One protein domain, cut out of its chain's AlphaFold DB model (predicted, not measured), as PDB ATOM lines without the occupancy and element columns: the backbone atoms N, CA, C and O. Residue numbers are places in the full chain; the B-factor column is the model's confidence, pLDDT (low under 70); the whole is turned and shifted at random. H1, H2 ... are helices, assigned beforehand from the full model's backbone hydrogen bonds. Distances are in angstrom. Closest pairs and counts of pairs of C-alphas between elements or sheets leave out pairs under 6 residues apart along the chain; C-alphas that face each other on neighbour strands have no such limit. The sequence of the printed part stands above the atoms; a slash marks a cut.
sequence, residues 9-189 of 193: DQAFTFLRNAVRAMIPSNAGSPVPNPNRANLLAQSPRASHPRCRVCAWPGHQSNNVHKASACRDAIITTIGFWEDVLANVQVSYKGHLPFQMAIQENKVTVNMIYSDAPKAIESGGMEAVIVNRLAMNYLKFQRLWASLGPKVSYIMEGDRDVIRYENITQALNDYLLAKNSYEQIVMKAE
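This is residues 9 to 189 of the 193 residues of an uncharacterized protein of Zopfia rhizophila CBS 207.26 (UniProt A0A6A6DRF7). Three long helices, H2, H5 and H7, make a loosely packed up-and-down bundle, with H1 folded over H2 and H5 on the side away from H7. H3 sits at one end of the bundle and H6 at the other, H4 and H8 pack on H5, and a long unnamed stretch, residues 22 to 67, loops from H1 to the start of H2. The printed part has 181 residues with eight named helices, H1 to H8 in order, and no named strand; the class is all helix. It is compact, with a radius of gyration of the C-alphas of 16.1 A and spans of 47 by 33 by 31 A.

The longest helix, H2, is residues 68 to 94, 39.2 A from C-alpha 68 at (18.904, -34.512, -33.705) to C-alpha 94 at (-5.482, -60.456, -17.262). H5 is residues 125 to 145, 30.2 A, and H7 is residues 158 to 175, 25.0 A. H1 is residues 9 to 21, 18.3 A, beginning at C-alpha 9 (-0.150, -57.423, -11.422). The shorter ones are H3, residues 96 to 104; H4, residues 110 to 113; H6, residues 148 to 154; and H8, residues 181 to 186.

In the bundle of H2, H5 and H7, each helix runs against the one before it. H2 and H7 touch, closest at the C-alphas of Leu 85 and Leu 171, 6.4 A, at 36 degrees, only just a steep tilt. H5 touches H7 with residues 130 to 137 alone, closest at the C-alphas of Ala 134 and Leu 175, 5.2 A, at 34 degrees, only just shallow. H2 and H5 are near each other. H1 and H2 form a helical hairpin, closest at the C-alphas of Ala 11 and Asn 87, 4.7 A. H5 is the hub, touching H1, H3, H4, H7 and H8; its closest C-alphas with H3 are Ala 127 and Ala 101, 4.8 A, and with H4 Met 135 and Met 111, 5.1 A. H5 and H8 only just touch, with 3 pairs of C-alphas within 8 A, the closest Gln 141 and Tyr 181, 6.5 A. H2 and H6 only just touch, also with 3 pairs, the closest Arg 71 and Ile 154, 5.6 A. Every O i to N i+4 pair is within hydrogen-bond range in H1, H2, H3, H5, H7 and H8; H6 has 1 of 3, beside 4 of 4 O i to N i+3 pairs, and H4 is too short for such a pair.

The C-alphas farthest apart, of His 65 and Ser 122, are 48.6 A apart. The printed part has no cut; the links H1 to H2 and H4 to H5 are long. The model's pLDDT is under 70 at residues 24 to 34, 41 to 48, 115 to 123 and 189.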
ATOM      1  N   ASP A   9      -0.371 -58.247 -12.619       86.12
ATOM      2  CA  ASP A   9      -0.150 -57.423 -11.422       86.12
ATOM      3  C   ASP A   9       1.123 -56.575 -11.525       86.12
ATOM      4  O   ASP A   9       1.149 -55.401 -11.131       86.12
ATOM      5  N   GLN A  10       2.190 -57.146 -12.088       91.12
ATOM      6  CA  GLN A  10       3.422 -56.426 -12.400       91.12
ATOM      7  C   GLN A  10       3.163 -55.360 -13.462       91.12
ATOM      8  O   GLN A  10       3.590 -54.216 -13.287       91.12
ATOM      9  N   ALA A  11       2.404 -55.707 -14.506       92.38
ATOM     10  CA  ALA A  11       2.016 -54.758 -15.540       92.38
ATOM     11  C   ALA A  11       1.199 -53.597 -14.963       92.38
ATOM     12  O   ALA A  11       1.508 -52.426 -15.194       92.38
ATOM     13  N   PHE A  12       0.218 -53.892 -14.112       91.25
ATOM     14  CA  PHE A  12      -0.587 -52.859 -13.470       91.25
ATOM     15  C   PHE A  12       0.247 -51.975 -12.528       91.25
ATOM     16  O   PHE A  12       0.117 -50.748 -12.519       91.25
ATOM     17  N   THR A  13       1.175 -52.578 -11.780       92.12
ATOM     18  CA  THR A  13       2.124 -51.848 -10.931       92.12
ATOM     19  C   THR A  13       3.012 -50.915 -11.753       92.12
ATOM     20  O   THR A  13       3.230 -49.767 -11.347       92.12
ATOM     21  N   PHE A  14       3.485 -51.367 -12.917       93.56
ATOM     22  CA  PHE A  14       4.220 -50.530 -13.859       93.56
ATOM     23  C   PHE A  14       3.373 -49.336 -14.304       93.56
ATOM     24  O   PHE A  14       3.820 -48.199 -14.171       93.56
ATOM     25  N   LEU A  15       2.132 -49.562 -14.748       93.81
ATOM     26  CA  LEU A  15       1.233 -48.492 -15.197       93.81
ATOM     27  C   LEU A  15       0.956 -47.469 -14.093       93.81
ATOM     28  O   LEU A  15       1.000 -46.260 -14.334       93.81
ATOM     29  N   ARG A  16       0.750 -47.929 -12.856       90.81
ATOM     30  CA  ARG A  16       0.604 -47.052 -11.688       90.81
ATOM     31  C   ARG A  16       1.838 -46.174 -11.488       90.81
ATOM     32  O   ARG A  16       1.708 -44.972 -11.248       90.81
ATOM     33  N   ASN A  17       3.034 -46.750 -11.585       89.06
ATOM     34  CA  ASN A  17       4.287 -46.011 -11.432       89.06
ATOM     35  C   ASN A  17       4.520 -45.037 -12.594       89.06
ATOM     36  O   ASN A  17       4.890 -43.888 -12.353       89.06
ATOM     37  N   ALA A  18       4.221 -45.450 -13.827       89.50
ATOM     38  CA  ALA A  18       4.280 -44.603 -15.011       89.50
ATOM     39  C   ALA A  18       3.367 -43.378 -14.850       89.50
ATOM     40  O   ALA A  18       3.821 -42.248 -15.007       89.50
ATOM     41  N   VAL A  19       2.115 -43.572 -14.421       88.69
ATOM     42  CA  VAL A  19       1.176 -42.474 -14.137       88.69
ATOM     43  C   VAL A  19       1.675 -41.556 -13.021       88.69
ATOM     44  O   VAL A  19       1.489 -40.343 -13.103       88.69
ATOM     45  N   ARG A  20       2.327 -42.084 -11.978       83.38
ATOM     46  CA  ARG A  20       2.938 -41.241 -10.935       83.38
ATOM     47  C   ARG A  20       4.069 -40.382 -11.493       83.38
ATOM     48  O   ARG A  20       4.138 -39.214 -11.125       83.38
ATOM     49  N   ALA A  21       4.894 -40.934 -12.381       77.75
ATOM     50  CA  ALA A  21       5.970 -40.215 -13.058       77.75
ATOM     51  C   ALA A  21       5.457 -39.169 -14.064       77.75
ATOM     52  O   ALA A  21       6.191 -38.247 -14.403       77.75
ATOM     53  N   MET A  22       4.194 -39.271 -14.503       80.69
ATOM     54  CA  MET A  22       3.530 -38.270 -15.347       80.69
ATOM     55  C   MET A  22       3.105 -37.000 -14.596       80.69
ATOM     56  O   MET A  22       2.738 -36.008 -15.223       80.69
ATOM     57  N   ILE A  23       3.106 -37.020 -13.260       76.69
ATOM     58  CA  ILE A  23       2.680 -35.878 -12.447       76.69
ATOM     59  C   ILE A  23       3.854 -34.900 -12.331       76.69
ATOM     60  O   ILE A  23       4.896 -35.302 -11.812       76.69
ATOM     61  N   PRO A  24       3.700 -33.615 -12.705       68.94
ATOM     62  CA  PRO A  24       4.799 -32.647 -12.679       68.94
ATOM     63  C   PRO A  24       5.505 -32.502 -11.325       68.94
ATOM     64  O   PRO A  24       6.707 -32.264 -11.289       68.94
ATOM     65  N   SER A  25       4.784 -32.672 -10.209       65.19
ATOM     66  CA  SER A  25       5.357 -32.631  -8.853       65.19
ATOM     67  C   SER A  25       6.242 -33.837  -8.520       65.19
ATOM     68  O   SER A  25       7.049 -33.766  -7.600       65.19
ATOM     69  N   ASN A  26       6.069 -34.945  -9.242       64.25
ATOM     70  CA  ASN A  26       6.766 -36.212  -9.022       64.25
ATOM     71  C   ASN A  26       7.753 -36.539 -10.148       64.25
ATOM     72  O   ASN A  26       8.573 -37.443  -9.992       64.25
ATOM     73  N   ALA A  27       7.668 -35.832 -11.277       60.84
ATOM     74  CA  ALA A  27       8.701 -35.827 -12.294       60.84
ATOM     75  C   ALA A  27       9.956 -35.240 -11.639       60.84
ATOM     76  O   ALA A  27      10.033 -34.040 -11.373       60.84
ATOM     77  N   GLY A  28      10.889 -36.114 -11.262       60.72
ATOM     78  CA  GLY A  28      12.144 -35.729 -10.624       60.72
ATOM     79  C   GLY A  28      12.987 -34.791 -11.496       60.72
ATOM     80  O   GLY A  28      12.550 -34.272 -12.524       60.72
ATOM     81  N   SER A  29      14.233 -34.560 -11.090       59.94
ATOM     82  CA  SER A  29      15.164 -33.773 -11.905       59.94
ATOM     83  C   SER A  29      15.320 -34.377 -13.313       59.94
ATOM     84  O   SER A  29      15.323 -35.605 -13.437       59.94
ATOM     85  N   PRO A  30      15.465 -33.551 -14.370       60.28
ATOM     86  CA  PRO A  30      15.721 -34.041 -15.721       60.28
ATOM     87  C   PRO A  30      16.910 -35.008 -15.739       60.28
ATOM     88  O   PRO A  30      17.977 -34.698 -15.209       60.28
ATOM     89  N   VAL A  31      16.720 -36.186 -16.333       60.44
ATOM     90  CA  VAL A  31      17.775 -37.198 -16.465       60.44
ATOM     91  C   VAL A  31      18.624 -36.862 -17.697       60.44
ATOM     92  O   VAL A  31      18.041 -36.639 -18.762       60.44
ATOM     93  N   PRO A  32      19.968 -36.832 -17.604       56.50
ATOM     94  CA  PRO A  32      20.830 -36.718 -18.778       56.50
ATOM     95  C   PRO A  32      20.627 -37.937 -19.686       56.50
ATOM     96  O   PRO A  32      20.767 -39.065 -19.226       56.50
ATOM     97  N   ASN A  33      20.303 -37.718 -20.962       64.81
ATOM     98  CA  ASN A  33      20.027 -38.772 -21.954       64.81
ATOM     99  C   ASN A  33      18.932 -39.759 -21.509       64.81
ATOM    100  O   ASN A  33      19.193 -40.950 -21.319       64.81
ATOM    101  N   PRO A  34      17.693 -39.278 -21.329       67.50
ATOM    102  CA  PRO A  34      16.599 -40.141 -20.926       67.50
ATOM    103  C   PRO A  34      16.358 -41.183 -22.017       67.50
ATOM    104  O   PRO A  34      16.086 -40.817 -23.158       67.50
ATOM    105  N   ASN A  35      16.441 -42.467 -21.669       79.38
ATOM    106  CA  ASN A  35      16.038 -43.578 -22.528       79.38
ATOM    107  C   ASN A  35      14.629 -44.023 -22.121       79.38
ATOM    108  O   ASN A  35      14.405 -44.309 -20.946       79.38
ATOM    109  N   ARG A  36      13.687 -44.068 -23.070       86.31
ATOM    110  CA  ARG A  36      12.293 -44.506 -22.841       86.31
ATOM    111  C   ARG A  36      11.573 -43.734 -21.721       86.31
ATOM    112  O   ARG A  36      10.774 -44.294 -20.979       86.31
ATOM    113  N   ALA A  37      11.849 -42.435 -21.578       82.19
ATOM    114  CA  ALA A  37      11.203 -41.582 -20.576       82.19
ATOM    115  C   ALA A  37      10.090 -40.715 -21.176       82.19
ATOM    116  O   ALA A  37      10.214 -40.210 -22.291       82.19
ATOM    117  N   ASN A  38       9.038 -40.456 -20.394       81.56
ATOM    118  CA  ASN A  38       8.035 -39.460 -20.753       81.56
ATOM    119  C   ASN A  38       8.548 -38.046 -20.463       81.56
ATOM    120  O   ASN A  38       8.467 -37.558 -19.331       81.56
ATOM    121  N   LEU A  39       9.037 -37.363 -21.492       78.88
ATOM    122  CA  LEU A  39       9.532 -35.997 -21.344       78.88
ATOM    123  C   LEU A  39       8.419 -34.983 -21.067       78.88
ATOM    124  O   LEU A  39       8.680 -33.946 -20.470       78.88
ATOM    125  N   LEU A  40       7.171 -35.289 -21.422       76.31
ATOM    126  CA  LEU A  40       6.043 -34.360 -21.288       76.31
ATOM    127  C   LEU A  40       5.657 -34.081 -19.835       76.31
ATOM    128  O   LEU A  40       5.058 -33.049 -19.539       76.31
ATOM    129  N   ALA A  41       6.007 -35.003 -18.943       69.06
ATOM    130  CA  ALA A  41       5.783 -34.883 -17.511       69.06
ATOM    131  C   ALA A  41       6.757 -33.913 -16.832       69.06
ATOM    132  O   ALA A  41       6.482 -33.411 -15.742       69.06
ATOM    133  N   GLN A  42       7.906 -33.654 -17.464       64.06
ATOM    134  CA  GLN A  42       8.894 -32.732 -16.931       64.06
ATOM    135  C   GLN A  42       8.351 -31.313 -17.088       64.06
ATOM    136  O   GLN A  42       8.293 -30.764 -18.191       64.06
ATOM    137  N   SER A  43       7.922 -30.728 -15.967       53.50
ATOM    138  CA  SER A  43       7.541 -29.318 -15.928       53.50
ATOM    139  C   SER A  43       8.682 -28.487 -16.516       53.50
ATOM    140  O   SER A  43       9.827 -28.656 -16.072       53.50
ATOM    141  N   PRO A  44       8.420 -27.595 -17.488       52.81
ATOM    142  CA  PRO A  44       9.421 -26.647 -17.929       52.81
ATOM    143  C   PRO A  44       9.689 -25.692 -16.762       52.81
ATOM    144  O   PRO A  44       9.026 -24.671 -16.599       52.81
ATOM    145  N   ARG A  45      10.659 -26.037 -15.909       53.97
ATOM    146  CA  ARG A  45      11.268 -25.066 -14.996       53.97
ATOM    147  C   ARG A  45      11.786 -23.913 -15.856       53.97
ATOM    148  O   ARG A  45      12.177 -24.135 -17.001       53.97
ATOM    149  N   ALA A  46      11.852 -22.700 -15.313       48.69
ATOM    150  CA  ALA A  46      12.396 -21.542 -16.031       48.69
ATOM    151  C   ALA A  46      13.798 -21.803 -16.640       48.69
ATOM    152  O   ALA A  46      14.160 -21.190 -17.639       48.69
ATOM    153  N   SER A  47      14.555 -22.760 -16.085       53.69
ATOM    154  CA  SER A  47      15.858 -23.225 -16.575       53.69
ATOM    155  C   SER A  47      15.821 -24.262 -17.715       53.69
ATOM    156  O   SER A  47      16.862 -24.543 -18.299       53.69
ATOM    157  N   HIS A  48      14.659 -24.831 -18.055       61.50
ATOM    158  CA  HIS A  48      14.475 -25.807 -19.139       61.50
ATOM    159  C   HIS A  48      13.271 -25.426 -20.017       61.50
ATOM    160  O   HIS A  48      12.229 -26.091 -19.977       61.50
ATOM    161  N   PRO A  49      13.382 -24.340 -20.805       71.25
ATOM    162  CA  PRO A  49      12.317 -23.923 -21.706       71.25
ATOM    163  C   PRO A  49      12.012 -25.013 -22.740       71.25
ATOM    164  O   PRO A  49      12.872 -25.823 -23.092       71.25
ATOM    165  N   ARG A  50      10.781 -25.004 -23.263       84.06
ATOM    166  CA  ARG A  50      10.403 -25.830 -24.419       84.06
ATOM    167  C   ARG A  50      11.317 -25.513 -25.606       84.06
ATOM    168  O   ARG A  50      11.689 -24.357 -25.821       84.06
ATOM    169  N   CYS A  51      11.678 -26.531 -26.378       87.31
ATOM    170  CA  CYS A  51      12.479 -26.372 -27.582       87.31
ATOM    171  C   CYS A  51      11.729 -25.505 -28.598       87.31
ATOM    172  O   CYS A  51      10.563 -25.756 -28.895       87.31
ATOM    173  N   ARG A  52      12.386 -24.495 -29.173       88.94
ATOM    174  CA  ARG A  52      11.743 -23.593 -30.148       88.94
ATOM    175  C   ARG A  52      11.373 -24.284 -31.466       88.94
ATOM    176  O   ARG A  52      10.498 -23.806 -32.179       88.94
ATOM    177  N   VAL A  53      12.028 -25.401 -31.785       90.81
ATOM    178  CA  VAL A  53      11.808 -26.155 -33.027       90.81
ATOM    179  C   VAL A  53      10.589 -27.075 -32.902       90.81
ATOM    180  O   VAL A  53       9.650 -26.979 -33.698       90.81
ATOM    181  N   CYS A  54      10.580 -27.940 -31.885       89.75
ATOM    182  CA  CYS A  54       9.571 -28.991 -31.721       89.75
ATOM    183  C   CYS A  54       8.572 -28.742 -30.576       89.75
ATOM    184  O   CYS A  54       7.636 -29.513 -30.428       89.75
ATOM    185  N   ALA A  55       8.742 -27.688 -29.771       87.94
ATOM    186  CA  ALA A  55       7.927 -27.351 -28.593       87.94
ATOM    187  C   ALA A  55       7.968 -28.360 -27.425       87.94
ATOM    188  O   ALA A  55       7.267 -28.176 -26.430       87.94
ATOM    189  N   TRP A  56       8.812 -29.388 -27.495       86.56
ATOM    190  CA  TRP A  56       8.976 -30.365 -26.419       86.56
ATOM    191  C   TRP A  56       9.928 -29.867 -25.320       86.56
ATOM    192  O   TRP A  56      10.849 -29.100 -25.607       86.56
ATOM    193  N   PRO A  57       9.724 -30.273 -24.057       81.19
ATOM    194  CA  PRO A  57      10.602 -29.902 -22.951       81.19
ATOM    195  C   PRO A  57      11.921 -30.700 -22.951       81.19
ATOM    196  O   PRO A  57      12.090 -31.679 -23.680       81.19
ATOM    197  N   GLY A  58      12.861 -30.277 -22.100       77.75
ATOM    198  CA  GLY A  58      14.049 -31.063 -21.741       77.75
ATOM    199  C   GLY A  58      15.231 -30.993 -22.714       77.75
ATOM    200  O   GLY A  58      16.287 -31.533 -22.406       77.75
ATOM    201  N   HIS A  59      15.102 -30.307 -23.852       85.12
ATOM    202  CA  HIS A  59      16.195 -30.117 -24.810       85.12
ATOM    203  C   HIS A  59      16.041 -28.806 -25.594       85.12
ATOM    204  O   HIS A  59      15.020 -28.120 -25.506       85.12
ATOM    205  N   GLN A  60      17.059 -28.466 -26.386       85.50
ATOM    206  CA  GLN A  60      17.032 -27.354 -27.332       85.50
ATOM    207  C   GLN A  60      17.671 -27.777 -28.656       85.50
ATOM    208  O   GLN A  60      18.552 -28.633 -28.702       85.50
ATOM    209  N   SER A  61      17.217 -27.175 -29.748       87.94
ATOM    210  CA  SER A  61      17.811 -27.335 -31.074       87.94
ATOM    211  C   SER A  61      17.855 -25.983 -31.762       87.94
ATOM    212  O   SER A  61      16.944 -25.170 -31.609       87.94
ATOM    213  N   ASN A  62      18.931 -25.739 -32.510       84.75
ATOM    214  CA  ASN A  62      19.191 -24.428 -33.104       84.75
ATOM    215  C   ASN A  62      18.250 -24.129 -34.278       84.75
ATOM    216  O   ASN A  62      17.811 -22.995 -34.443       84.75
ATOM    217  N   ASN A  63      17.950 -25.137 -35.103       88.62
ATOM    218  CA  ASN A  63      17.006 -25.051 -36.215       88.62
ATOM    219  C   ASN A  63      16.526 -26.450 -36.634       88.62
ATOM    220  O   ASN A  63      17.058 -27.461 -36.177       88.62
ATOM    221  N   VAL A  64      15.526 -26.494 -37.518       85.19
ATOM    222  CA  VAL A  64      14.877 -27.737 -37.961       85.19
ATOM    223  C   VAL A  64      15.805 -28.672 -38.754       85.19
ATOM    224  O   VAL A  64      15.629 -29.879 -38.698       85.19
ATOM    225  N   HIS A  65      16.838 -28.146 -39.420       82.81
ATOM    226  CA  HIS A  65      17.814 -28.946 -40.175       82.81
ATOM    227  C   HIS A  65      18.916 -29.554 -39.291       82.81
ATOM    228  O   HIS A  65      19.694 -30.385 -39.747       82.81
ATOM    229  N   LYS A  66      19.008 -29.126 -38.025       83.94
ATOM    230  CA  LYS A  66      19.936 -29.642 -37.008       83.94
ATOM    231  C   LYS A  66      19.150 -30.062 -35.764       83.94
ATOM    232  O   LYS A  66      19.403 -29.573 -34.663       83.94
ATOM    233  N   ALA A  67      18.159 -30.927 -35.972       87.69
ATOM    234  CA  ALA A  67      17.152 -31.298 -34.981       87.69
ATOM    235  C   ALA A  67      17.361 -32.696 -34.367       87.69
ATOM    236  O   ALA A  67      16.398 -33.302 -33.900       87.69
ATOM    237  N   SER A  68      18.600 -33.204 -34.316       89.50
ATOM    238  CA  SER A  68      18.904 -34.512 -33.705       89.50
ATOM    239  C   SER A  68      18.419 -34.603 -32.255       89.50
ATOM    240  O   SER A  68      17.754 -35.562 -31.893       89.50
ATOM    241  N   ALA A  69      18.615 -33.551 -31.453       88.62
ATOM    242  CA  ALA A  69      18.102 -33.514 -30.083       88.62
ATOM    243  C   ALA A  69      16.560 -33.518 -30.013       88.62
ATOM    244  O   ALA A  69      15.992 -34.065 -29.067       88.62
ATOM    245  N   CYS A  70      15.864 -32.941 -31.006       90.94
ATOM    246  CA  CYS A  70      14.408 -33.073 -31.114       90.94
ATOM    247  C   CYS A  70      14.003 -34.507 -31.417       90.94
ATOM    248  O   CYS A  70      13.077 -35.019 -30.789       90.94
ATOM    249  N   ARG A  71      14.698 -35.146 -32.359       92.06
ATOM    250  CA  ARG A  71      14.461 -36.538 -32.716       92.06
ATOM    251  C   ARG A  71      14.655 -37.449 -31.512       92.06
ATOM    252  O   ARG A  71      13.743 -38.201 -31.186       92.06
ATOM    253  N   ASP A  72      15.780 -37.331 -30.814       90.19
ATOM    254  CA  ASP A  72      16.091 -38.146 -29.638       90.19
ATOM    255  C   ASP A  72      15.007 -38.002 -28.567       90.19
ATOM    256  O   ASP A  72      14.509 -38.999 -28.042       90.19
ATOM    257  N   ALA A  73      14.567 -36.770 -28.296       88.94
ATOM    258  CA  ALA A  73      13.484 -36.508 -27.356       88.94
ATOM    259  C   ALA A  73      12.177 -37.215 -27.760       88.94
ATOM    260  O   ALA A  73      11.541 -37.870 -26.928       88.94
ATOM    261  N   ILE A  74      11.800 -37.114 -29.038       91.31
ATOM    262  CA  ILE A  74      10.592 -37.731 -29.595       91.31
ATOM    263  C   ILE A  74      10.679 -39.258 -29.532       91.31
ATOM    264  O   ILE A  74       9.778 -39.901 -28.995       91.31
ATOM    265  N   ILE A  75      11.778 -39.839 -30.016       91.94
ATOM    266  CA  ILE A  75      12.008 -41.286 -30.041       91.94
ATOM    267  C   ILE A  75      12.016 -41.874 -28.634       91.94
ATOM    268  O   ILE A  75      11.449 -42.945 -28.412       91.94
ATOM    269  N   THR A  76      12.599 -41.172 -27.664       90.62
ATOM    270  CA  THR A  76      12.584 -41.647 -26.282       90.62
ATOM    271  C   THR A  76      11.174 -41.666 -25.702       90.62
ATOM    272  O   THR A  76      10.806 -42.609 -25.006       90.62
ATOM    273  N   THR A  77      10.337 -40.680 -26.025       91.38
ATOM    274  CA  THR A  77       8.947 -40.675 -25.548       91.38
ATOM    275  C   THR A  77       8.072 -41.667 -26.311       91.38
ATOM    276  O   THR A  77       7.190 -42.267 -25.707       91.38
ATOM    277  N   ILE A  78       8.340 -41.931 -27.594       93.69
ATOM    278  CA  ILE A  78       7.749 -43.073 -28.314       93.69
ATOM    279  C   ILE A  78       8.103 -44.375 -27.586       93.69
ATOM    280  O   ILE A  78       7.216 -45.166 -27.289       93.69
ATOM    281  N   GLY A  79       9.372 -44.558 -27.207       93.75
ATOM    282  CA  GLY A  79       9.817 -45.713 -26.426       93.75
ATOM    283  C   GLY A  79       9.103 -45.855 -25.081       93.75
ATOM    284  O   GLY A  79       8.691 -46.948 -24.713       93.75
ATOM    285  N   PHE A  80       8.876 -44.750 -24.372       93.19
ATOM    286  CA  PHE A  80       8.054 -44.761 -23.163       93.19
ATOM    287  C   PHE A  80       6.631 -45.287 -23.435       93.19
ATOM    288  O   PHE A  80       6.110 -46.111 -22.684       93.19
ATOM    289  N   TRP A  81       5.993 -44.822 -24.512       95.56
ATOM    290  CA  TRP A  81       4.635 -45.236 -24.865       95.56
ATOM    291  C   TRP A  81       4.546 -46.685 -25.344       95.56
ATOM    292  O   TRP A  81       3.527 -47.324 -25.104       95.56
ATOM    293  N   GLU A  82       5.602 -47.230 -25.942       95.75
ATOM    294  CA  GLU A  82       5.703 -48.667 -26.223       95.75
ATOM    295  C   GLU A  82       5.692 -49.503 -24.940       95.75
ATOM    296  O   GLU A  82       4.969 -50.494 -24.868       95.75
ATOM    297  N   ASP A  83       6.448 -49.093 -23.912       94.81
ATOM    298  CA  ASP A  83       6.429 -49.784 -22.615       94.81
ATOM    299  C   ASP A  83       5.042 -49.702 -21.978       94.81
ATOM    300  O   ASP A  83       4.521 -50.695 -21.469       94.81
ATOM    301  N   VAL A  84       4.409 -48.526 -22.033       95.75
ATOM    302  CA  VAL A  84       3.030 -48.358 -21.563       95.75
ATOM    303  C   VAL A  84       2.079 -49.272 -22.331       95.75
ATOM    304  O   VAL A  84       1.285 -49.956 -21.693       95.75
ATOM    305  N   LEU A  85       2.162 -49.329 -23.662       96.75
ATOM    306  CA  LEU A  85       1.297 -50.165 -24.495       96.75
ATOM    307  C   LEU A  85       1.418 -51.648 -24.128       96.75
ATOM    308  O   LEU A  85       0.393 -52.289 -23.898       96.75
ATOM    309  N   ALA A  86       2.641 -52.172 -24.018       95.69
ATOM    310  CA  ALA A  86       2.868 -53.570 -23.657       95.69
ATOM    311  C   ALA A  86       2.207 -53.913 -22.310       95.69
ATOM    312  O   ALA A  86       1.494 -54.911 -22.183       95.69
ATOM    313  N   ASN A  87       2.359 -53.038 -21.311       95.81
ATOM    314  CA  ASN A  87       1.757 -53.240 -19.993       95.81
ATOM    315  C   ASN A  87       0.230 -53.034 -20.003       95.81
ATOM    316  O   ASN A  87      -0.484 -53.772 -19.329       95.81
ATOM    317  N   VAL A  88      -0.298 -52.101 -20.804       96.75
ATOM    318  CA  VAL A  88      -1.748 -51.943 -21.022       96.75
ATOM    319  C   VAL A  88      -2.341 -53.218 -21.613       96.75
ATOM    320  O   VAL A  88      -3.368 -53.680 -21.126       96.75
ATOM    321  N   GLN A  89      -1.697 -53.816 -22.618       96.06
ATOM    322  CA  GLN A  89      -2.171 -55.049 -23.250       96.06
ATOM    323  C   GLN A  89      -2.198 -56.225 -22.269       96.06
ATOM    324  O   GLN A  89      -3.186 -56.962 -22.228       96.06
ATOM    325  N   VAL A  90      -1.145 -56.390 -21.460       95.31
ATOM    326  CA  VAL A  90      -1.083 -57.440 -20.431       95.31
ATOM    327  C   VAL A  90      -2.160 -57.222 -19.364       95.31
ATOM    328  O   VAL A  90      -2.943 -58.134 -19.088       95.31
ATOM    329  N   SER A  91      -2.265 -56.012 -18.801       94.06
ATOM    330  CA  SER A  91      -3.285 -55.698 -17.794       94.06
ATOM    331  C   SER A  91      -4.704 -55.836 -18.351       94.06
ATOM    332  O   SER A  91      -5.569 -56.375 -17.672       94.06
ATOM    333  N   TYR A  92      -4.959 -55.432 -19.597       94.50
ATOM    334  CA  TYR A  92      -6.278 -55.566 -20.217       94.50
ATOM    335  C   TYR A  92      -6.710 -57.027 -20.388       94.50
ATOM    336  O   TYR A  92      -7.884 -57.341 -20.211       94.50
ATOM    337  N   LYS A  93      -5.776 -57.929 -20.720       93.88
ATOM    338  CA  LYS A  93      -6.067 -59.362 -20.894       93.88
ATOM    339  C   LYS A  93      -6.267 -60.098 -19.567       93.88
ATOM    340  O   LYS A  93      -7.017 -61.067 -19.535       93.88
ATOM    341  N   GLY A  94      -5.570 -59.684 -18.507       91.38
ATOM    342  CA  GLY A  94      -5.482 -60.456 -17.262       91.38
ATOM    343  C   GLY A  94      -6.055 -59.802 -16.005       91.38
ATOM    344  O   GLY A  94      -6.104 -60.460 -14.971       91.38
ATOM    345  N   HIS A  95      -6.487 -58.539 -16.055       92.19
ATOM    346  CA  HIS A  95      -6.995 -57.809 -14.894       92.19
ATOM    347  C   HIS A  95      -8.369 -57.186 -15.191       92.19
ATOM    348  O   HIS A  95      -8.477 -56.092 -15.744       92.19
ATOM    349  N   LEU A  96      -9.440 -57.893 -14.807       93.38
ATOM    350  CA  LEU A  96     -10.828 -57.533 -15.142       93.38
ATOM    351  C   LEU A  96     -11.227 -56.099 -14.717       93.38
ATOM    352  O   LEU A  96     -11.737 -55.370 -15.568       93.38
ATOM    353  N   PRO A  97     -10.951 -55.630 -13.482       93.00
ATOM    354  CA  PRO A  97     -11.172 -54.228 -13.112       93.00
ATOM    355  C   PRO A  97     -10.505 -53.211 -14.052       93.00
ATOM    356  O   PRO A  97     -11.107 -52.194 -14.395       93.00
ATOM    357  N   PHE A  98      -9.286 -53.493 -14.520       93.94
ATOM    358  CA  PHE A  98      -8.586 -52.627 -15.469       93.94
ATOM    359  C   PHE A  98      -9.225 -52.660 -16.860       93.94
ATOM    360  O   PHE A  98      -9.369 -51.620 -17.505       93.94
ATOM    361  N   GLN A  99      -9.658 -53.839 -17.309       94.50
ATOM    362  CA  GLN A  99     -10.398 -53.998 -18.559       94.50
ATOM    363  C   GLN A  99     -11.691 -53.168 -18.559       94.50
ATOM    364  O   GLN A  99     -11.951 -52.440 -19.520       94.50
ATOM    365  N   MET A 100     -12.468 -53.240 -17.473       93.69
ATOM    366  CA  MET A 100     -13.691 -52.452 -17.292       93.69
ATOM    367  C   MET A 100     -13.388 -50.954 -17.274       93.69
ATOM    368  O   MET A 100     -14.018 -50.192 -18.004       93.69
ATOM    369  N   ALA A 101     -12.352 -50.537 -16.539       93.12
ATOM    370  CA  ALA A 101     -11.917 -49.143 -16.510       93.12
ATOM    371  C   ALA A 101     -11.564 -48.605 -17.909       93.12
ATOM    372  O   ALA A 101     -11.881 -47.458 -18.214       93.12
ATOM    373  N   ILE A 102     -10.951 -49.419 -18.776       94.00
ATOM    374  CA  ILE A 102     -10.708 -49.058 -20.180       94.00
ATOM    375  C   ILE A 102     -12.016 -48.874 -20.958       94.00
ATOM    376  O   ILE A 102     -12.167 -47.880 -21.665       94.00
ATOM    377  N   GLN A 103     -12.961 -49.803 -20.824       92.75
ATOM    378  CA  GLN A 103     -14.234 -49.759 -21.554       92.75
ATOM    379  C   GLN A 103     -15.122 -48.582 -21.121       92.75
ATOM    380  O   GLN A 103     -15.826 -48.001 -21.946       92.75
ATOM    381  N   GLU A 104     -15.075 -48.218 -19.842       90.81
ATOM    382  CA  GLU A 104     -15.892 -47.154 -19.255       90.81
ATOM    383  C   GLU A 104     -15.260 -45.758 -19.385       90.81
ATOM    384  O   GLU A 104     -15.947 -44.746 -19.206       90.81
ATOM    385  N   ASN A 105     -13.964 -45.668 -19.706       89.12
ATOM    386  CA  ASN A 105     -13.254 -44.395 -19.772       89.12
ATOM    387  C   ASN A 105     -13.777 -43.509 -20.914       89.12
ATOM    388  O   ASN A 105     -13.587 -43.778 -22.100       89.12
ATOM    389  N   LYS A 106     -14.391 -42.381 -20.543       87.19
ATOM    390  CA  LYS A 106     -14.909 -41.382 -21.487       87.19
ATOM    391  C   LYS A 106     -13.870 -40.303 -21.751       87.19
ATOM    392  O   LYS A 106     -13.662 -39.405 -20.933       87.19
ATOM    393  N   VAL A 107     -13.254 -40.363 -22.926       87.31
ATOM    394  CA  VAL A 107     -12.302 -39.344 -23.363       87.31
ATOM    395  C   VAL A 107     -13.018 -38.082 -23.840       87.31
ATOM    396  O   VAL A 107     -13.992 -38.146 -24.584       87.31
ATOM    397  N   THR A 108     -12.513 -36.916 -23.428       86.75
ATOM    398  CA  THR A 108     -13.056 -35.608 -23.823       86.75
ATOM    399  C   THR A 108     -11.948 -34.646 -24.236       86.75
ATOM    400  O   THR A 108     -10.820 -34.744 -23.753       86.75
ATOM    401  N   VAL A 109     -12.288 -33.653 -25.066       85.50
ATOM    402  CA  VAL A 109     -11.360 -32.590 -25.501       85.50
ATOM    403  C   VAL A 109     -10.702 -31.858 -24.325       85.50
ATOM    404  O   VAL A 109      -9.531 -31.499 -24.380       85.50
ATOM    405  N   ASN A 110     -11.421 -31.703 -23.210       84.31
ATOM    406  CA  ASN A 110     -10.925 -31.008 -22.023       84.31
ATOM    407  C   ASN A 110      -9.687 -31.690 -21.425       84.31
ATOM    408  O   ASN A 110      -8.835 -31.019 -20.846       84.31
ATOM    409  N   MET A 111      -9.539 -33.006 -21.605       85.00
ATOM    410  CA  MET A 111      -8.365 -33.754 -21.139       85.00
ATOM    411  C   MET A 111      -7.075 -33.327 -21.861       85.00
ATOM    412  O   MET A 111      -5.989 -33.469 -21.308       85.00
ATOM    413  N   ILE A 112      -7.172 -32.746 -23.062       83.62
ATOM    414  CA  ILE A 112      -6.018 -32.254 -23.833       83.62
ATOM    415  C   ILE A 112      -5.378 -31.024 -23.166       83.62
ATOM    416  O   ILE A 112      -4.159 -30.837 -23.232       83.62
ATOM    417  N   TYR A 113      -6.196 -30.168 -22.548       80.44
ATOM    418  CA  TYR A 113      -5.782 -28.858 -22.032       80.44
ATOM    419  C   TYR A 113      -5.750 -28.781 -20.507       80.44
ATOM    420  O   TYR A 113      -5.147 -27.860 -19.968       80.44
ATOM    421  N   SER A 114      -6.382 -29.727 -19.810       73.00
ATOM    422  CA  SER A 114      -6.434 -29.703 -18.352       73.00
ATOM    423  C   SER A 114      -5.103 -30.117 -17.725       73.00
ATOM    424  O   SER A 114      -4.532 -31.163 -18.054       73.00
ATOM    425  N   ASP A 115      -4.629 -29.323 -16.767       62.88
ATOM    426  CA  ASP A 115      -3.514 -29.682 -15.882       62.88
ATOM    427  C   ASP A 115      -3.990 -30.338 -14.582       62.88
ATOM    428  O   ASP A 115      -3.231 -31.061 -13.936       62.88
ATOM    429  N   ALA A 116      -5.268 -30.161 -14.243       57.72
ATOM    430  CA  ALA A 116      -5.918 -30.868 -13.157       57.72
ATOM    431  C   ALA A 116      -6.685 -32.074 -13.724       57.72
ATOM    432  O   ALA A 116      -7.540 -31.890 -14.600       57.72
ATOM    433  N   PRO A 117      -6.440 -33.310 -13.260       55.22
ATOM    434  CA  PRO A 117      -7.383 -34.381 -13.540       55.22
ATOM    435  C   PRO A 117      -8.743 -33.939 -12.990       55.22
ATOM    436  O   PRO A 117      -8.824 -33.500 -11.841       55.22
ATOM    437  N   LYS A 118      -9.810 -34.024 -13.799       56.94
ATOM    438  CA  LYS A 118     -11.158 -33.948 -13.224       56.94
ATOM    439  C   LYS A 118     -11.216 -35.018 -12.140       56.94
ATOM    440  O   LYS A 118     -10.747 -36.135 -12.375       56.94
ATOM    441  N   ALA A 119     -11.703 -34.659 -10.955       53.31
ATOM    442  CA  ALA A 119     -11.931 -35.645  -9.914       53.31
ATOM    443  C   ALA A 119     -12.771 -36.761 -10.543       53.31
ATOM    444  O   ALA A 119     -13.827 -36.495 -11.112       53.31
ATOM    445  N   ILE A 120     -12.254 -37.987 -10.550       63.38
ATOM    446  CA  ILE A 120     -13.068 -39.133 -10.935       63.38
ATOM    447  C   ILE A 120     -14.010 -39.324  -9.753       63.38
ATOM    448  O   ILE A 120     -13.600 -39.822  -8.710       63.38
ATOM    449  N   GLU A 121     -15.227 -38.801  -9.891       54.62
ATOM    450  CA  GLU A 121     -16.215 -38.679  -8.808       54.62
ATOM    451  C   GLU A 121     -16.668 -40.045  -8.270       54.62
ATOM    452  O   GLU A 121     -17.158 -40.145  -7.150       54.62
ATOM    453  N   SER A 122     -16.456 -41.115  -9.040       54.28
ATOM    454  CA  SER A 122     -16.635 -42.502  -8.616       54.28
ATOM    455  C   SER A 122     -15.738 -43.411  -9.459       54.28
ATOM    456  O   SER A 122     -15.834 -43.430 -10.684       54.28
ATOM    457  N   GLY A 123     -14.805 -44.126  -8.829       64.62
ATOM    458  CA  GLY A 123     -13.931 -45.059  -9.540       64.62
ATOM    459  C   GLY A 123     -12.819 -45.638  -8.672       64.62
ATOM    460  O   GLY A 123     -12.311 -44.972  -7.770       64.62
ATOM    461  N   GLY A 124     -12.446 -46.888  -8.954       86.81
ATOM    462  CA  GLY A 124     -11.277 -47.544  -8.367       86.81
ATOM    463  C   GLY A 124      -9.951 -46.952  -8.860       86.81
ATOM    464  O   GLY A 124      -9.909 -46.056  -9.710       86.81
ATOM    465  N   MET A 125      -8.839 -47.479  -8.346       90.12
ATOM    466  CA  MET A 125      -7.485 -47.066  -8.740       90.12
ATOM    467  C   MET A 125      -7.249 -47.238 -10.251       90.12
ATOM    468  O   MET A 125      -6.560 -46.436 -10.879       90.12
ATOM    469  N   GLU A 126      -7.857 -48.257 -10.847       93.19
ATOM    470  CA  GLU A 126      -7.794 -48.605 -12.261       93.19
ATOM    471  C   GLU A 126      -8.372 -47.487 -13.130       93.19
ATOM    472  O   GLU A 126      -7.715 -47.041 -14.069       93.19
ATOM    473  N   ALA A 127      -9.552 -46.970 -12.771       91.75
ATOM    474  CA  ALA A 127     -10.184 -45.850 -13.467       91.75
ATOM    475  C   ALA A 127      -9.295 -44.598 -13.422       91.75
ATOM    476  O   ALA A 127      -9.112 -43.922 -14.436       91.75
ATOM    477  N   VAL A 128      -8.670 -44.327 -12.269       89.12
ATOM    478  CA  VAL A 128      -7.710 -43.222 -12.110       89.12
ATOM    479  C   VAL A 128      -6.492 -43.398 -13.010       89.12
ATOM    480  O   VAL A 128      -6.063 -42.438 -13.653       89.12
ATOM    481  N   ILE A 129      -5.933 -44.606 -13.076       91.88
ATOM    482  CA  ILE A 129      -4.777 -44.908 -13.922       91.88
ATOM    483  C   ILE A 129      -5.144 -44.747 -15.399       91.88
ATOM    484  O   ILE A 129      -4.474 -43.986 -16.094       91.88
ATOM    485  N   VAL A 130      -6.219 -45.387 -15.867       93.12
ATOM    486  CA  VAL A 130      -6.661 -45.321 -17.270       93.12
ATOM    487  C   VAL A 130      -6.942 -43.883 -17.694       93.12
ATOM    488  O   VAL A 130      -6.437 -43.432 -18.722       93.12
ATOM    489  N   ASN A 131      -7.681 -43.123 -16.882       90.38
ATOM    490  CA  ASN A 131      -8.000 -41.734 -17.189       90.38
ATOM    491  C   ASN A 131      -6.736 -40.873 -17.328       90.38
ATOM    492  O   ASN A 131      -6.607 -40.088 -18.270       90.38
ATOM    493  N   ARG A 132      -5.767 -41.048 -16.421       88.75
ATOM    494  CA  ARG A 132      -4.498 -40.309 -16.463       88.75
ATOM    495  C   ARG A 132      -3.615 -40.735 -17.629       88.75
ATOM    496  O   ARG A 132      -2.969 -39.864 -18.214       88.75
ATOM    497  N   LEU A 133      -3.595 -42.019 -17.982       92.94
ATOM    498  CA  LEU A 133      -2.920 -42.503 -19.185       92.94
ATOM    499  C   LEU A 133      -3.532 -41.855 -20.429       92.94
ATOM    500  O   LEU A 133      -2.798 -41.238 -21.194       92.94
ATOM    501  N   ALA A 134      -4.858 -41.896 -20.582       92.69
ATOM    502  CA  ALA A 134      -5.560 -41.276 -21.705       92.69
ATOM    503  C   ALA A 134      -5.296 -39.763 -21.788       92.69
ATOM    504  O   ALA A 134      -4.973 -39.244 -22.853       92.69
ATOM    505  N   MET A 135      -5.349 -39.051 -20.658       89.50
ATOM    506  CA  MET A 135      -5.056 -37.616 -20.596       89.50
ATOM    507  C   MET A 135      -3.628 -37.293 -21.061       89.50
ATOM    508  O   MET A 135      -3.426 -36.413 -21.895       89.50
ATOM    509  N   ASN A 136      -2.622 -38.002 -20.543       89.56
ATOM    510  CA  ASN A 136      -1.229 -37.772 -20.933       89.56
ATOM    511  C   ASN A 136      -0.952 -38.206 -22.374       89.56
ATOM    512  O   ASN A 136      -0.175 -37.558 -23.074       89.56
ATOM    513  N   TYR A 137      -1.621 -39.259 -22.832       94.00
ATOM    514  CA  TYR A 137      -1.543 -39.722 -24.208       94.00
ATOM    515  C   TYR A 137      -2.101 -38.677 -25.179       94.00
ATOM    516  O   TYR A 137      -1.457 -38.351 -26.170       94.00
ATOM    517  N   LEU A 138      -3.220 -38.030 -24.852       92.12
ATOM    518  CA  LEU A 138      -3.749 -36.916 -25.644       92.12
ATOM    519  C   LEU A 138      -2.805 -35.709 -25.687       92.12
ATOM    520  O   LEU A 138      -2.703 -35.048 -26.720       92.12
ATOM    521  N   LYS A 139      -2.091 -35.420 -24.593       89.19
ATOM    522  CA  LYS A 139      -1.049 -34.377 -24.580       89.19
ATOM    523  C   LYS A 139       0.109 -34.736 -25.515       89.19
ATOM    524  O   LYS A 139       0.598 -33.862 -26.231       89.19
ATOM    525  N   PHE A 140       0.507 -36.010 -25.549       92.25
ATOM    526  CA  PHE A 140       1.487 -36.527 -26.506       92.25
ATOM    527  C   PHE A 140       1.004 -36.389 -27.952       92.25
ATOM    528  O   PHE A 140       1.719 -35.809 -28.766       92.25
ATOM    529  N   GLN A 141      -0.227 -36.811 -28.245       94.69
ATOM    530  CA  GLN A 141      -0.822 -36.704 -29.580       94.69
ATOM    531  C   GLN A 141      -0.925 -35.248 -30.054       94.69
ATOM    532  O   GLN A 141      -0.497 -34.922 -31.159       94.69
ATOM    533  N   ARG A 142      -1.374 -34.328 -29.190       91.75
ATOM    534  CA  ARG A 142      -1.392 -32.888 -29.496       91.75
ATOM    535  C   ARG A 142      -0.005 -32.350 -29.850       91.75
ATOM    536  O   ARG A 142       0.136 -31.548 -30.773       91.75
ATOM    537  N   LEU A 143       1.014 -32.728 -29.081       89.62
ATOM    538  CA  LEU A 143       2.378 -32.269 -29.326       89.62
ATOM    539  C   LEU A 143       2.946 -32.847 -30.617       89.62
ATOM    540  O   LEU A 143       3.579 -32.102 -31.361       89.62
ATOM    541  N   TRP A 144       2.683 -34.118 -30.912       93.00
ATOM    542  CA  TRP A 144       3.011 -34.694 -32.210       93.00
ATOM    543  C   TRP A 144       2.333 -33.936 -33.360       93.00
ATOM    544  O   TRP A 144       3.018 -33.456 -34.259       93.00
ATOM    545  N   ALA A 145       1.014 -33.727 -33.288       91.69
ATOM    546  CA  ALA A 145       0.254 -33.000 -34.307       91.69
ATOM    547  C   ALA A 145       0.815 -31.584 -34.561       91.69
ATOM    548  O   ALA A 145       0.880 -31.125 -35.700       91.69
ATOM    549  N   SER A 146       1.309 -30.911 -33.513       90.50
ATOM    550  CA  SER A 146       1.924 -29.577 -33.617       90.50
ATOM    551  C   SER A 146       3.257 -29.532 -34.381       90.50
ATOM    552  O   SER A 146       3.706 -28.448 -34.769       90.50
ATOM    553  N   LEU A 147       3.905 -30.680 -34.606       90.81
ATOM    554  CA  LEU A 147       5.098 -30.751 -35.450       90.81
ATOM    555  C   LEU A 147       4.725 -30.515 -36.917       90.81
ATOM    556  O   LEU A 147       5.468 -29.831 -37.628       90.81
ATOM    557  N   GLY A 148       3.568 -31.026 -37.349       88.94
ATOM    558  CA  GLY A 148       3.048 -30.864 -38.704       88.94
ATOM    559  C   GLY A 148       4.105 -31.202 -39.768       88.94
ATOM    560  O   GLY A 148       4.752 -32.246 -39.678       88.94
ATOM    561  N   PRO A 149       4.375 -30.307 -40.737       90.00
ATOM    562  CA  PRO A 149       5.380 -30.550 -41.776       90.00
ATOM    563  C   PRO A 149       6.808 -30.777 -41.251       90.00
ATOM    564  O   PRO A 149       7.627 -31.380 -41.946       90.00
ATOM    565  N   LYS A 150       7.129 -30.325 -40.026       91.62
ATOM    566  CA  LYS A 150       8.472 -30.463 -39.436       91.62
ATOM    567  C   LYS A 150       8.855 -31.918 -39.174       91.62
ATOM    568  O   LYS A 150      10.046 -32.196 -39.086       91.62
ATOM    569  N   VAL A 151       7.886 -32.833 -39.078       91.38
ATOM    570  CA  VAL A 151       8.142 -34.271 -38.880       91.38
ATOM    571  C   VAL A 151       9.113 -34.800 -39.937       91.38
ATOM    572  O   VAL A 151      10.082 -35.457 -39.577       91.38
ATOM    573  N   SER A 152       8.930 -34.414 -41.205       89.81
ATOM    574  CA  SER A 152       9.788 -34.832 -42.330       89.81
ATOM    575  C   SER A 152      11.256 -34.397 -42.218       89.81
ATOM    576  O   SER A 152      12.125 -35.006 -42.830       89.81
ATOM    577  N   TYR A 153      11.538 -33.352 -41.434       89.50
ATOM    578  CA  TYR A 153      12.892 -32.840 -41.205       89.50
ATOM    579  C   TYR A 153      13.507 -33.347 -39.898       89.50
ATOM    580  O   TYR A 153      14.727 -33.388 -39.770       89.50
ATOM    581  N   ILE A 154      12.669 -33.661 -38.906       91.62
ATOM    582  CA  ILE A 154      13.112 -34.089 -37.575       91.62
ATOM    583  C   ILE A 154      13.330 -35.605 -37.537       91.62
ATOM    584  O   ILE A 154      14.284 -36.064 -36.917       91.62
ATOM    585  N   MET A 155      12.445 -36.380 -38.163       91.38
ATOM    586  CA  MET A 155      12.479 -37.842 -38.118       91.38
ATOM    587  C   MET A 155      13.375 -38.399 -39.229       91.38
ATOM    588  O   MET A 155      13.403 -37.869 -40.340       91.38
ATOM    589  N   GLU A 156      14.098 -39.485 -38.950       83.62
ATOM    590  CA  GLU A 156      14.979 -40.127 -39.933       83.62
ATOM    591  C   GLU A 156      14.189 -41.143 -40.769       83.62
ATOM    592  O   GLU A 156      14.245 -42.355 -40.552       83.62
ATOM    593  N   GLY A 157      13.439 -40.625 -41.744       78.94
ATOM    594  CA  GLY A 157      12.697 -41.426 -42.718       78.94
ATOM    595  C   GLY A 157      11.525 -42.221 -42.131       78.94
ATOM    596  O   GLY A 157      11.049 -41.968 -41.023       78.94
ATOM    597  N   ASP A 158      11.060 -43.204 -42.903       84.62
ATOM    598  CA  ASP A 158       9.791 -43.895 -42.646       84.62
ATOM    599  C   ASP A 158       9.806 -44.739 -41.369       84.62
ATOM    600  O   ASP A 158       8.771 -44.922 -40.740       84.62
ATOM    601  N   ARG A 159      10.973 -45.235 -40.934       88.94
ATOM    602  CA  ARG A 159      11.066 -46.132 -39.770       88.94
ATOM    603  C   ARG A 159      10.501 -45.493 -38.505       88.94
ATOM    604  O   ARG A 159       9.748 -46.131 -37.774       88.94
ATOM    605  N   ASP A 160      10.894 -44.256 -38.231       91.25
ATOM    606  CA  ASP A 160      10.498 -43.563 -37.011       91.25
ATOM    607  C   ASP A 160       9.016 -43.173 -37.041       91.25
ATOM    608  O   ASP A 160       8.331 -43.233 -36.017       91.25
ATOM    609  N   VAL A 161       8.519 -42.808 -38.226       92.06
ATOM    610  CA  VAL A 161       7.113 -42.465 -38.457       92.06
ATOM    611  C   VAL A 161       6.234 -43.707 -38.313       92.06
ATOM    612  O   VAL A 161       5.306 -43.689 -37.512       92.06
ATOM    613  N   ILE A 162       6.595 -44.818 -38.960       93.06
ATOM    614  CA  ILE A 162       5.901 -46.110 -38.840       93.06
ATOM    615  C   ILE A 162       5.860 -46.568 -37.380       93.06
ATOM    616  O   ILE A 162       4.844 -47.063 -36.895       93.06
ATOM    617  N   ARG A 163       6.963 -46.390 -36.643       93.75
ATOM    618  CA  ARG A 163       7.019 -46.723 -35.216       93.75
ATOM    619  C   ARG A 163       6.000 -45.912 -34.412       93.75
ATOM    620  O   ARG A 163       5.291 -46.492 -33.593       93.75
ATOM    621  N   TYR A 164       5.898 -44.607 -34.663       94.94
ATOM    622  CA  TYR A 164       4.875 -43.747 -34.059       94.94
ATOM    623  C   TYR A 164       3.446 -44.159 -34.460       94.94
ATOM    624  O   TYR A 164       2.563 -44.218 -33.602       94.94
ATOM    625  N   GLU A 165       3.208 -44.458 -35.735       94.81
ATOM    626  CA  GLU A 165       1.887 -44.837 -36.249       94.81
ATOM    627  C   GLU A 165       1.394 -46.141 -35.616       94.81
ATOM    628  O   GLU A 165       0.266 -46.201 -35.126       94.81
ATOM    629  N   ASN A 166       2.266 -47.148 -35.523       94.81
ATOM    630  CA  ASN A 166       1.947 -48.438 -34.913       94.81
ATOM    631  C   ASN A 166       1.532 -48.297 -33.443       94.81
ATOM    632  O   ASN A 166       0.508 -48.851 -33.031       94.81
ATOM    633  N   ILE A 167       2.291 -47.532 -32.647       96.12
ATOM    634  CA  ILE A 167       1.926 -47.320 -31.238       96.12
ATOM    635  C   ILE A 167       0.654 -46.488 -31.112       96.12
ATOM    636  O   ILE A 167      -0.142 -46.730 -30.207       96.12
ATOM    637  N   THR A 168       0.445 -45.534 -32.022       95.75
ATOM    638  CA  THR A 168      -0.710 -44.640 -31.989       95.75
ATOM    639  C   THR A 168      -1.984 -45.414 -32.277       95.75
ATOM    640  O   THR A 168      -2.947 -45.304 -31.522       95.75
ATOM    641  N   GLN A 169      -1.975 -46.259 -33.307       95.38
ATOM    642  CA  GLN A 169      -3.112 -47.108 -33.640       95.38
ATOM    643  C   GLN A 169      -3.499 -48.002 -32.453       95.38
ATOM    644  O   GLN A 169      -4.651 -47.995 -32.022       95.38
ATOM    645  N   ALA A 170      -2.527 -48.703 -31.866       95.31
ATOM    646  CA  ALA A 170      -2.790 -49.607 -30.754       95.31
ATOM    647  C   ALA A 170      -3.256 -48.869 -29.485       95.31
ATOM    648  O   ALA A 170      -4.214 -49.286 -28.834       95.31
ATOM    649  N   LEU A 171      -2.626 -47.747 -29.122       96.75
ATOM    650  CA  LEU A 171      -3.033 -46.967 -27.950       96.75
ATOM    651  C   LEU A 171      -4.384 -46.272 -28.147       96.75
ATOM    652  O   LEU A 171      -5.102 -46.098 -27.165       96.75
ATOM    653  N   ASN A 172      -4.771 -45.911 -29.372       96.19
ATOM    654  CA  ASN A 172      -6.109 -45.383 -29.650       96.19
ATOM    655  C   ASN A 172      -7.192 -46.433 -29.359       96.19
ATOM    656  O   ASN A 172      -8.222 -46.104 -28.761       96.19
ATOM    657  N   ASP A 173      -6.940 -47.696 -29.711       94.31
ATOM    658  CA  ASP A 173      -7.875 -48.795 -29.461       94.31
ATOM    659  C   ASP A 173      -8.125 -49.016 -27.964       94.31
ATOM    660  O   ASP A 173      -9.265 -49.259 -27.563       94.31
ATOM    661  N   TYR A 174      -7.087 -48.868 -27.134       94.94
ATOM    662  CA  TYR A 174      -7.187 -49.049 -25.684       94.94
ATOM    663  C   TYR A 174      -7.586 -47.779 -24.928       94.94
ATOM    664  O   TYR A 174      -8.488 -47.811 -24.102       94.94
ATOM    665  N   LEU A 175      -6.914 -46.654 -25.150       94.25
ATOM    666  CA  LEU A 175      -7.051 -45.475 -24.290       94.25
ATOM    667  C   LEU A 175      -8.089 -44.474 -24.794       94.25
ATOM    668  O   LEU A 175      -8.595 -43.685 -23.994       94.25
ATOM    669  N   LEU A 176      -8.398 -44.486 -26.095       92.50
ATOM    670  CA  LEU A 176      -9.271 -43.502 -26.745       92.50
ATOM    671  C   LEU A 176     -10.574 -44.104 -27.287       92.50
ATOM    672  O   LEU A 176     -11.259 -43.474 -28.097       92.50
ATOM    673  N   ALA A 177     -10.934 -45.314 -26.852       88.25
ATOM    674  CA  ALA A 177     -12.119 -46.032 -27.322       88.25
ATOM    675  C   ALA A 177     -12.198 -46.087 -28.863       88.25
ATOM    676  O   ALA A 177     -13.250 -45.822 -29.448       88.25
ATOM    677  N   LYS A 178     -11.062 -46.387 -29.514       88.00
ATOM    678  CA  LYS A 178     -10.887 -46.453 -30.978       88.00
ATOM    679  C   LYS A 178     -11.054 -45.121 -31.719       88.00
ATOM    680  O   LYS A 178     -11.153 -45.115 -32.944       88.00
ATOM    681  N   ASN A 179     -11.098 -43.995 -31.006       88.62
ATOM    682  CA  ASN A 179     -11.080 -42.677 -31.638       88.62
ATOM    683  C   ASN A 179      -9.637 -42.219 -31.869       88.62
ATOM    684  O   ASN A 179      -8.762 -42.462 -31.037       88.62
ATOM    685  N   SER A 180      -9.404 -41.491 -32.958       91.12
ATOM    686  CA  SER A 180      -8.167 -40.736 -33.153       91.12
ATOM    687  C   SER A 180      -8.205 -39.402 -32.400       91.12
ATOM    688  O   SER A 180      -9.269 -38.911 -32.002       91.12
ATOM    689  N   TYR A 181      -7.033 -38.789 -32.225       90.31
ATOM    690  CA  TYR A 181      -6.917 -37.439 -31.676       90.31
ATOM    691  C   TYR A 181      -7.751 -36.427 -32.480       90.31
ATOM    692  O   TYR A 181      -8.520 -35.661 -31.901       90.31
ATOM    693  N   GLU A 182      -7.674 -36.481 -33.810       90.00
ATOM    694  CA  GLU A 182      -8.403 -35.603 -34.732       90.00
ATOM    695  C   GLU A 182      -9.913 -35.766 -34.558       90.00
ATOM    696  O   GLU A 182     -10.632 -34.778 -34.437       90.00
ATOM    697  N   GLN A 183     -10.401 -37.006 -34.457       90.69
ATOM    698  CA  GLN A 183     -11.821 -37.279 -34.233       90.69
ATOM    699  C   GLN A 183     -12.316 -36.704 -32.900       90.69
ATOM    700  O   GLN A 183     -13.446 -36.222 -32.822       90.69
ATOM    701  N   ILE A 184     -11.490 -36.741 -31.849       88.56
ATOM    702  CA  ILE A 184     -11.829 -36.167 -30.539       88.56
ATOM    703  C   ILE A 184     -11.886 -34.638 -30.612       88.56
ATOM    704  O   ILE A 184     -12.799 -34.044 -30.040       88.56
ATOM    705  N   VAL A 185     -10.941 -34.006 -31.313       87.88
ATOM    706  CA  VAL A 185     -10.910 -32.546 -31.492       87.88
ATOM    707  C   VAL A 185     -12.089 -32.076 -32.349       87.88
ATOM    708  O   VAL A 185     -12.808 -31.172 -31.935       87.88
ATOM    709  N   MET A 186     -12.370 -32.736 -33.476       86.38
ATOM    710  CA  MET A 186     -13.476 -32.370 -34.373       86.38
ATOM    711  C   MET A 186     -14.852 -32.483 -33.707       86.38
ATOM    712  O   MET A 186     -15.719 -31.648 -33.935       86.38
ATOM    713  N   LYS A 187     -15.070 -33.490 -32.852       81.50
ATOM    714  CA  LYS A 187     -16.335 -33.644 -32.105       81.50
ATOM    715  C   LYS A 187     -16.595 -32.502 -31.115       81.50
ATOM    716  O   LYS A 187     -17.728 -32.344 -30.669       81.50
ATOM    717  N   ALA A 188     -15.563 -31.748 -30.739       72.88
ATOM    718  CA  ALA A 188     -15.658 -30.641 -29.797       72.88
ATOM    719  C   ALA A 188     -15.863 -29.272 -30.454       72.88
ATOM    720  O   ALA A 188     -16.159 -28.316 -29.739       72.88
ATOM    721  N   GLU A 189     -15.727 -29.173 -31.775       59.34
ATOM    722  CA  GLU A 189     -16.059 -27.974 -32.539       59.34
ATOM    723  C   GLU A 189     -17.482 -28.131 -33.101       59.34
ATOM    724  O   GLU A 189     -17.672 -28.755 -34.149       59.34
TER     725      GLU A 189